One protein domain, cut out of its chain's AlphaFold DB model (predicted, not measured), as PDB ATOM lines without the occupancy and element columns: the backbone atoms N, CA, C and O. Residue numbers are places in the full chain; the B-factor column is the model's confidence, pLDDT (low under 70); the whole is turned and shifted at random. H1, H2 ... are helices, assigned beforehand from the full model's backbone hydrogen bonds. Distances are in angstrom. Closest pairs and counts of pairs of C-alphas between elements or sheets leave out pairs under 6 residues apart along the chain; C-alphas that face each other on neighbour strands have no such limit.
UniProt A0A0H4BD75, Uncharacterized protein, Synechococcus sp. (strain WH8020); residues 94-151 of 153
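Overview. This is residues 94 to 151 of the 153 residues of an uncharacterized protein of Synechococcus sp. (strain WH8020) (UniProt A0A0H4BD75). Two long helices, H1 and H3, lie side by side and run opposite ways, making a narrow rod that is turned back on itself at one end by a tight bend with the short helix H2 in it. H1 is the longer of the two, and nothing else covers the pair. The printed part has 58 residues with three named helices in the order H1, H2, H3 and no named strand; the class is all helix. The whole is loose, with a radius of gyration of the C-alphas of 14.0 A, and the C-alphas span 46 by 15 by 10 A.

Arrangement. H1, residues 95 to 121, touches H3, residues 131 to 150, with 16 pairs of C-alphas within 8 A. The closest C-alphas of the two, those of Gln 99 and Leu 148, are 6.8 A apart. They run opposite ways at a shallow tilt of 21 degrees. H2, residues 125 to 128, only just touches H1, with 3 pairs of C-alphas within 8 A, and only at the corner by their link; H1 takes part with residues 120 to 121 alone. The closest C-alphas there, those of Met 120 and Arg 128, are 5.8 A apart. H2 and H3 meet only through their link. In H1 every O i to N i+4 pair is within hydrogen-bond range, in H3 15 of 16, and H2 is too short for such a pair.

Along the chain. H1 begins at C-alpha 95 (227.026, 166.578, 295.225) and is 38.6 A long from first to last C-alpha, ending at C-alpha 121 (207.828, 190.197, 271.412). H2 measures 5.0 A. H3 is 28.7 A long and ends at C-alpha 150 (219.184, 177.093, 299.057).

Size, cuts and confidence. The two C-alphas farthest apart, those of Ser 94 and Glu 125, are 46.8 A apart. The printed part has no cut, and the links H1 to H2 and H2 to H3 are tight. The mean pLDDT of the printed part is 85.2, and residues 126 to 127 are under 70.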
ATOM      1  N   SER A  94     230.596 164.509 292.616       88.38
ATOM      2  CA  SER A  94     230.209 164.855 293.979       88.38
ATOM      3  C   SER A  94     228.930 165.695 293.970       88.38
ATOM      4  O   SER A  94     228.593 166.325 292.970       88.38
ATOM      5  N   ALA A  95     228.240 165.771 295.111       86.62
ATOM      6  CA  ALA A  95     227.026 166.578 295.225       86.62
ATOM      7  C   ALA A  95     227.269 168.058 294.853       86.62
ATOM      8  O   ALA A  95     226.418 168.680 294.220       86.62
ATOM      9  N   ALA A  96     228.438 168.609 295.204       86.69
ATOM     10  CA  ALA A  96     228.814 169.979 294.854       86.69
ATOM     11  C   ALA A  96     228.995 170.166 293.336       86.69
ATOM     12  O   ALA A  96     228.541 171.163 292.777       86.69
ATOM     13  N   GLU A  97     229.598 169.189 292.654       88.81
ATOM     14  CA  GLU A  97     229.734 169.202 291.192       88.81
ATOM     15  C   GLU A  97     228.368 169.055 290.505       88.81
ATOM     16  O   GLU A  97     228.094 169.756 289.534       88.81
ATOM     17  N   ASP A  98     227.471 168.219 291.037       87.75
ATOM     18  CA  ASP A  98     226.094 168.106 290.538       87.75
ATOM     19  C   ASP A  98     225.318 169.420 290.685       87.75
ATOM     20  O   ASP A  98     224.598 169.820 289.765       87.75
ATOM     21  N   GLN A  99     225.480 170.121 291.813       87.25
ATOM     22  CA  GLN A  99     224.876 171.438 292.027       87.25
ATOM     23  C   GLN A  99     225.415 172.461 291.018       87.25
ATOM     24  O   GLN A  99     224.632 173.208 290.428       87.25
ATOM     25  N   GLU A 100     226.725 172.476 290.760       89.56
ATOM     26  CA  GLU A 100     227.341 173.368 289.773       89.56
ATOM     27  C   GLU A 100     226.863 173.072 288.341       89.56
ATOM     28  O   GLU A 100     226.521 173.991 287.586       89.56
ATOM     29  N   VAL A 101     226.769 171.792 287.972       88.62
ATOM     30  CA  VAL A 101     226.233 171.357 286.675       88.62
ATOM     31  C   VAL A 101     224.768 171.770 286.537       88.62
ATOM     32  O   VAL A 101     224.390 172.358 285.521       88.62
ATOM     33  N   ALA A 102     223.945 171.537 287.562       89.12
ATOM     34  CA  ALA A 102     222.536 171.921 287.562       89.12
ATOM     35  C   ALA A 102     222.353 173.443 287.431       89.12
ATOM     36  O   ALA A 102     221.544 173.894 286.617       89.12
ATOM     37  N   LEU A 103     223.142 174.242 288.159       88.62
ATOM     38  CA  LEU A 103     223.144 175.704 288.037       88.62
ATOM     39  C   LEU A 103     223.574 176.163 286.639       88.62
ATOM     40  O   LEU A 103     223.013 177.114 286.095       88.62
ATOM     41  N   THR A 104     224.543 175.482 286.028       91.12
ATOM     42  CA  THR A 104     225.017 175.799 284.674       91.12
ATOM     43  C   THR A 104     223.954 175.514 283.613       91.12
ATOM     44  O   THR A 104     223.756 176.330 282.707       91.12
ATOM     45  N   ILE A 105     223.247 174.386 283.735       89.00
ATOM     46  CA  ILE A 105     222.105 174.046 282.876       89.00
ATOM     47  C   ILE A 105     220.998 175.084 283.052       89.00
ATOM     48  O   ILE A 105     220.454 175.576 282.066       89.00
ATOM     49  N   LEU A 106     220.694 175.454 284.297       91.69
ATOM     50  CA  LEU A 106     219.652 176.426 284.598       91.69
ATOM     51  C   LEU A 106     219.945 177.791 283.967       91.69
ATOM     52  O   LEU A 106     219.071 178.335 283.302       91.69
ATOM     53  N   ARG A 107     221.183 178.290 284.066       90.62
ATOM     54  CA  ARG A 107     221.602 179.539 283.402       90.62
ATOM     55  C   ARG A 107     221.424 179.489 281.883       90.62
ATOM     56  O   ARG A 107     220.998 180.470 281.289       90.62
ATOM     57  N   HIS A 108     221.724 178.352 281.250       92.25
ATOM     58  CA  HIS A 108     221.492 178.191 279.810       92.25
ATOM     59  C   HIS A 108     220.006 178.237 279.457       92.25
ATOM     60  O   HIS A 108     219.640 178.815 278.436       92.25
ATOM     61  N   LEU A 109     219.153 177.630 280.285       90.38
ATOM     62  CA  LEU A 109     217.708 177.671 280.081       90.38
ATOM     63  C   LEU A 109     217.134 179.074 280.316       90.38
ATOM     64  O   LEU A 109     216.231 179.461 279.584       90.38
ATOM     65  N   GLU A 110     217.669 179.833 281.278       91.56
ATOM     66  CA  GLU A 110     217.332 181.249 281.490       91.56
ATOM     67  C   GLU A 110     217.670 182.085 280.248       91.56
ATOM     68  O   GLU A 110     216.789 182.740 279.708       91.56
ATOM     69  N   THR A 111     218.897 181.991 279.721       92.62
ATOM     70  CA  THR A 111     219.273 182.711 278.489       92.62
ATOM     71  C   THR A 111     218.407 182.308 277.297       92.62
ATOM     72  O   THR A 111     217.937 183.166 276.561       92.62
ATOM     73  N   PHE A 112     218.158 181.008 277.114       90.69
ATOM     74  CA  PHE A 112     217.291 180.534 276.036       90.69
ATOM     75  C   PHE A 112     215.862 181.075 276.160       90.69
ATOM     76  O   PHE A 112     215.233 181.403 275.155       90.69
ATOM     77  N   HIS A 113     215.338 181.140 277.386       90.81
ATOM     78  CA  HIS A 113     214.024 181.706 277.665       90.81
ATOM     79  C   HIS A 113     213.976 183.196 277.318       90.81
ATOM     80  O   HIS A 113     213.083 183.595 276.570       90.81
ATOM     81  N   ASP A 114     214.955 183.974 277.786       88.06
ATOM     82  CA  ASP A 114     215.058 185.406 277.497       88.06
ATOM     83  C   ASP A 114     215.098 185.657 275.983       88.06
ATOM     84  O   ASP A 114     214.292 186.434 275.473       88.06
ATOM     85  N   ASP A 115     215.955 184.933 275.253       89.44
ATOM     86  CA  ASP A 115     216.079 185.036 273.794       89.44
ATOM     87  C   ASP A 115     214.751 184.706 273.084       89.44
ATOM     88  O   ASP A 115     214.312 185.429 272.185       89.44
ATOM     89  N   ALA A 116     214.071 183.635 273.504       86.12
ATOM     90  CA  ALA A 116     212.806 183.216 272.908       86.12
ATOM     91  C   ALA A 116     211.671 184.220 273.165       86.12
ATOM     92  O   ALA A 116     210.861 184.487 272.270       86.12
ATOM     93  N   VAL A 117     211.604 184.800 274.368       84.62
ATOM     94  CA  VAL A 117     210.642 185.862 274.687       84.62
ATOM     95  C   VAL A 117     210.944 187.117 273.872       84.62
ATOM     96  O   VAL A 117     210.021 187.708 273.308       84.62
ATOM     97  N   ASP A 118     212.215 187.497 273.752       86.06
ATOM     98  CA  ASP A 118     212.655 188.642 272.955       86.06
ATOM     99  C   ASP A 118     212.274 188.507 271.477       86.06
ATOM    100  O   ASP A 118     211.847 189.483 270.847       86.06
ATOM    101  N   ASP A 119     212.406 187.304 270.921       84.81
ATOM    102  CA  ASP A 119     211.990 186.993 269.557       84.81
ATOM    103  C   ASP A 119     210.465 187.049 269.414       84.81
ATOM    104  O   ASP A 119     209.956 187.663 268.473       84.81
ATOM    105  N   MET A 120     209.718 186.501 270.375       81.06
ATOM    106  CA  MET A 120     208.251 186.515 270.363       81.06
ATOM    107  C   MET A 120     207.645 187.912 270.519       81.06
ATOM    108  O   MET A 120     206.606 188.214 269.931       81.06
ATOM    109  N   VAL A 121     208.273 188.799 271.294       78.25
ATOM    110  CA  VAL A 121     207.828 190.197 271.412       78.25
ATOM    111  C   VAL A 121     207.932 190.914 270.063       78.25
ATOM    112  O   VAL A 121     207.079 191.744 269.736       78.25
ATOM    113  N   LYS A 122     208.941 190.567 269.257       81.62
ATOM    114  CA  LYS A 122     209.166 191.117 267.912       81.62
ATOM    115  C   LYS A 122     208.295 190.448 266.839       81.62
ATOM    116  O   LYS A 122     208.356 190.861 265.680       81.62
ATOM    117  N   SER A 123     207.493 189.444 267.196       80.06
ATOM    118  CA  SER A 123     206.815 188.573 266.242       80.06
ATOM    119  C   SER A 123     205.296 188.807 266.138       80.06
ATOM    120  O   SER A 123     204.729 189.790 266.635       80.06
ATOM    121  N   THR A 124     204.618 187.952 265.370       78.56
ATOM    122  CA  THR A 124     203.208 188.132 264.999       78.56
ATOM    123  C   THR A 124     202.261 188.000 266.196       78.56
ATOM    124  O   THR A 124     202.586 187.430 267.235       78.56
ATOM    125  N   GLU A 125     201.043 188.534 266.084       71.62
ATOM    126  CA  GLU A 125     200.067 188.526 267.188       71.62
ATOM    127  C   GLU A 125     199.679 187.111 267.658       71.62
ATOM    128  O   GLU A 125     199.459 186.892 268.849       71.62
ATOM    129  N   SER A 126     199.686 186.121 266.756       69.75
ATOM    130  CA  SER A 126     199.459 184.713 267.106       69.75
ATOM    131  C   SER A 126     200.575 184.118 267.963       69.75
ATOM    132  O   SER A 126     200.301 183.306 268.840       69.75
ATOM    133  N   GLU A 127     201.824 184.521 267.750       68.62
ATOM    134  CA  GLU A 127     202.963 184.060 268.548       68.62
ATOM    135  C   GLU A 127     203.003 184.785 269.894       68.62
ATOM    136  O   GLU A 127     203.188 184.146 270.926       68.62
ATOM    137  N   ARG A 128     202.659 186.081 269.926       73.19
ATOM    138  CA  ARG A 128     202.493 186.843 271.176       73.19
ATOM    139  C   ARG A 128     201.441 186.244 272.119       73.19
ATOM    140  O   ARG A 128     201.562 186.389 273.332       73.19
ATOM    141  N   SER A 129     200.458 185.498 271.602       73.56
ATOM    142  CA  SER A 129     199.496 184.757 272.439       73.56
ATOM    143  C   SER A 129     200.142 183.666 273.309       73.56
ATOM    144  O   SER A 129     199.583 183.289 274.340       73.56
ATOM    145  N   GLN A 130     201.339 183.192 272.942       77.19
ATOM    146  CA  GLN A 130     202.069 182.171 273.693       77.19
ATOM    147  C   GLN A 130     202.862 182.749 274.872       77.19
ATOM    148  O   GLN A 130     203.270 181.979 275.736       77.19
ATOM    149  N   VAL A 131     203.039 184.075 274.975       75.12
ATOM    150  CA  VAL A 131     203.838 184.732 276.036       75.12
ATOM    151  C   VAL A 131     203.393 184.314 277.444       75.12
ATOM    152  O   VAL A 131     204.221 184.148 278.333       75.12
ATOM    153  N   GLY A 132     202.097 184.057 277.649       74.56
ATOM    154  CA  GLY A 132     201.584 183.562 278.931       74.56
ATOM    155  C   GLY A 132     202.091 182.164 279.316       74.56
ATOM    156  O   GLY A 132     202.295 181.901 280.498       74.56
ATOM    157  N   ALA A 133     202.336 181.276 278.346       77.12
ATOM    158  CA  ALA A 133     202.951 179.973 278.610       77.12
ATOM    159  C   ALA A 133     204.429 180.129 278.998       77.12
ATOM    160  O   ALA A 133     204.879 179.504 279.954       77.12
ATOM    161  N   TRP A 134     205.146 181.040 278.335       83.12
ATOM    162  CA  TRP A 134     206.539 181.351 278.661       83.12
ATOM    163  C   TRP A 134     206.690 182.002 280.040       83.12
ATOM    164  O   TRP A 134     207.676 181.747 280.723       83.12
ATOM    165  N   ALA A 135     205.707 182.770 280.517       78.81
ATOM    166  CA  ALA A 135     205.722 183.287 281.890       78.81
ATOM    167  C   ALA A 135     205.734 182.157 282.942       78.81
ATOM    168  O   ALA A 135     206.454 182.238 283.933       78.81
ATOM    169  N   VAL A 136     205.000 181.064 282.696       79.19
ATOM    170  CA  VAL A 136     205.014 179.880 283.574       79.19
ATOM    171  C   VAL A 136     206.382 179.195 283.560       79.19
ATOM    172  O   VAL A 136     206.827 178.690 284.592       79.19
ATOM    173  N   ASP A 137     207.062 179.179 282.415       85.62
ATOM    174  CA  ASP A 137     208.413 178.627 282.312       85.62
ATOM    175  C   ASP A 137     209.443 179.499 283.052       85.62
ATOM    176  O   ASP A 137     210.292 178.954 283.758       85.62
ATOM    177  N   ALA A 138     209.303 180.830 283.015       87.44
ATOM    178  CA  ALA A 138     210.130 181.749 283.805       87.44
ATOM    179  C   ALA A 138     209.990 181.495 285.316       87.44
ATOM    180  O   ALA A 138     210.987 181.378 286.032       87.44
ATOM    181  N   ASP A 139     208.756 181.340 285.807       87.38
ATOM    182  CA  ASP A 139     208.494 181.046 287.221       87.38
ATOM    183  C   ASP A 139     209.121 179.714 287.655       87.38
ATOM    184  O   ASP A 139     209.672 179.602 288.755       87.38
ATOM    185  N   ARG A 140     209.080 178.697 286.783       89.50
ATOM    186  CA  ARG A 140     209.714 177.394 287.030       89.50
ATOM    187  C   ARG A 140     211.233 177.512 287.109       89.50
ATOM    188  O   ARG A 140     211.819 176.936 288.024       89.50
ATOM    189  N   LEU A 141     211.859 178.263 286.202       90.88
ATOM    190  CA  LEU A 141     213.304 178.510 286.233       90.88
ATOM    191  C   LEU A 141     213.710 179.237 287.519       90.88
ATOM    192  O   LEU A 141     214.606 178.778 288.229       90.88
ATOM    193  N   MET A 142     212.976 180.284 287.899       90.38
ATOM    194  CA  MET A 142     213.221 181.022 289.141       90.38
ATOM    195  C   MET A 142     213.041 180.159 290.394       90.38
ATOM    196  O   MET A 142     213.817 180.278 291.347       90.38
ATOM    197  N   PHE A 143     212.040 179.276 290.415       91.44
ATOM    198  CA  PHE A 143     211.856 178.318 291.503       91.44
ATOM    199  C   PHE A 143     213.038 177.346 291.605       91.44
ATOM    200  O   PHE A 143     213.601 177.187 292.689       91.44
ATOM    201  N   CYS A 144     213.443 176.738 290.486       89.62
ATOM    202  CA  CYS A 144     214.572 175.810 290.444       89.62
ATOM    203  C   CYS A 144     215.872 176.478 290.903       89.62
ATOM    204  O   CYS A 144     216.633 175.877 291.658       89.62
ATOM    205  N   ARG A 145     216.098 177.737 290.515       90.06
ATOM    206  CA  ARG A 145     217.262 178.510 290.945       90.06
ATOM    207  C   ARG A 145     217.294 178.700 292.452       90.06
ATOM    208  O   ARG A 145     218.285 178.363 293.087       90.06
ATOM    209  N   ARG A 146     216.192 179.190 293.027       90.94
ATOM    210  CA  ARG A 146     216.081 179.393 294.479       90.94
ATOM    211  C   ARG A 146     216.269 178.093 295.244       90.94
ATOM    212  O   ARG A 146     216.912 178.101 296.286       90.94
ATOM    213  N   LEU A 147     215.718 176.992 294.734       90.62
ATOM    214  CA  LEU A 147     215.898 175.680 295.340       90.62
ATOM    215  C   LEU A 147     217.376 175.283 295.337       90.62
ATOM    216  O   LEU A 147     217.911 174.987 296.398       90.62
ATOM    217  N   LEU A 148     218.042 175.330 294.180       88.06
ATOM    218  CA  LEU A 148     219.448 174.943 294.055       88.06
ATOM    219  C   LEU A 148     220.378 175.840 294.875       88.06
ATOM    220  O   LEU A 148     221.292 175.325 295.504       88.06
ATOM    221  N   GLU A 149     220.137 177.149 294.917       86.31
ATOM    222  CA  GLU A 149     220.914 178.091 295.735       86.31
ATOM    223  C   GLU A 149     220.656 177.921 297.246       86.31
ATOM    224  O   GLU A 149     221.483 178.331 298.053       86.31
ATOM    225  N   SER A 150     219.525 177.325 297.643       88.19
ATOM    226  CA  SER A 150     219.184 177.093 299.057       88.19
ATOM    227  C   SER A 150     219.791 175.824 299.660       88.19
ATOM    228  O   SER A 150     219.704 175.630 300.873       88.19
ATOM    229  N   ILE A 151     220.367 174.947 298.834       83.88
ATOM    230  CA  ILE A 151     221.008 173.716 299.298       83.88
ATOM    231  C   ILE A 151     222.446 174.054 299.705       83.88
ATOM    232  O   ILE A 151     223.259 174.423 298.859       83.88
TER     233      ILE A 151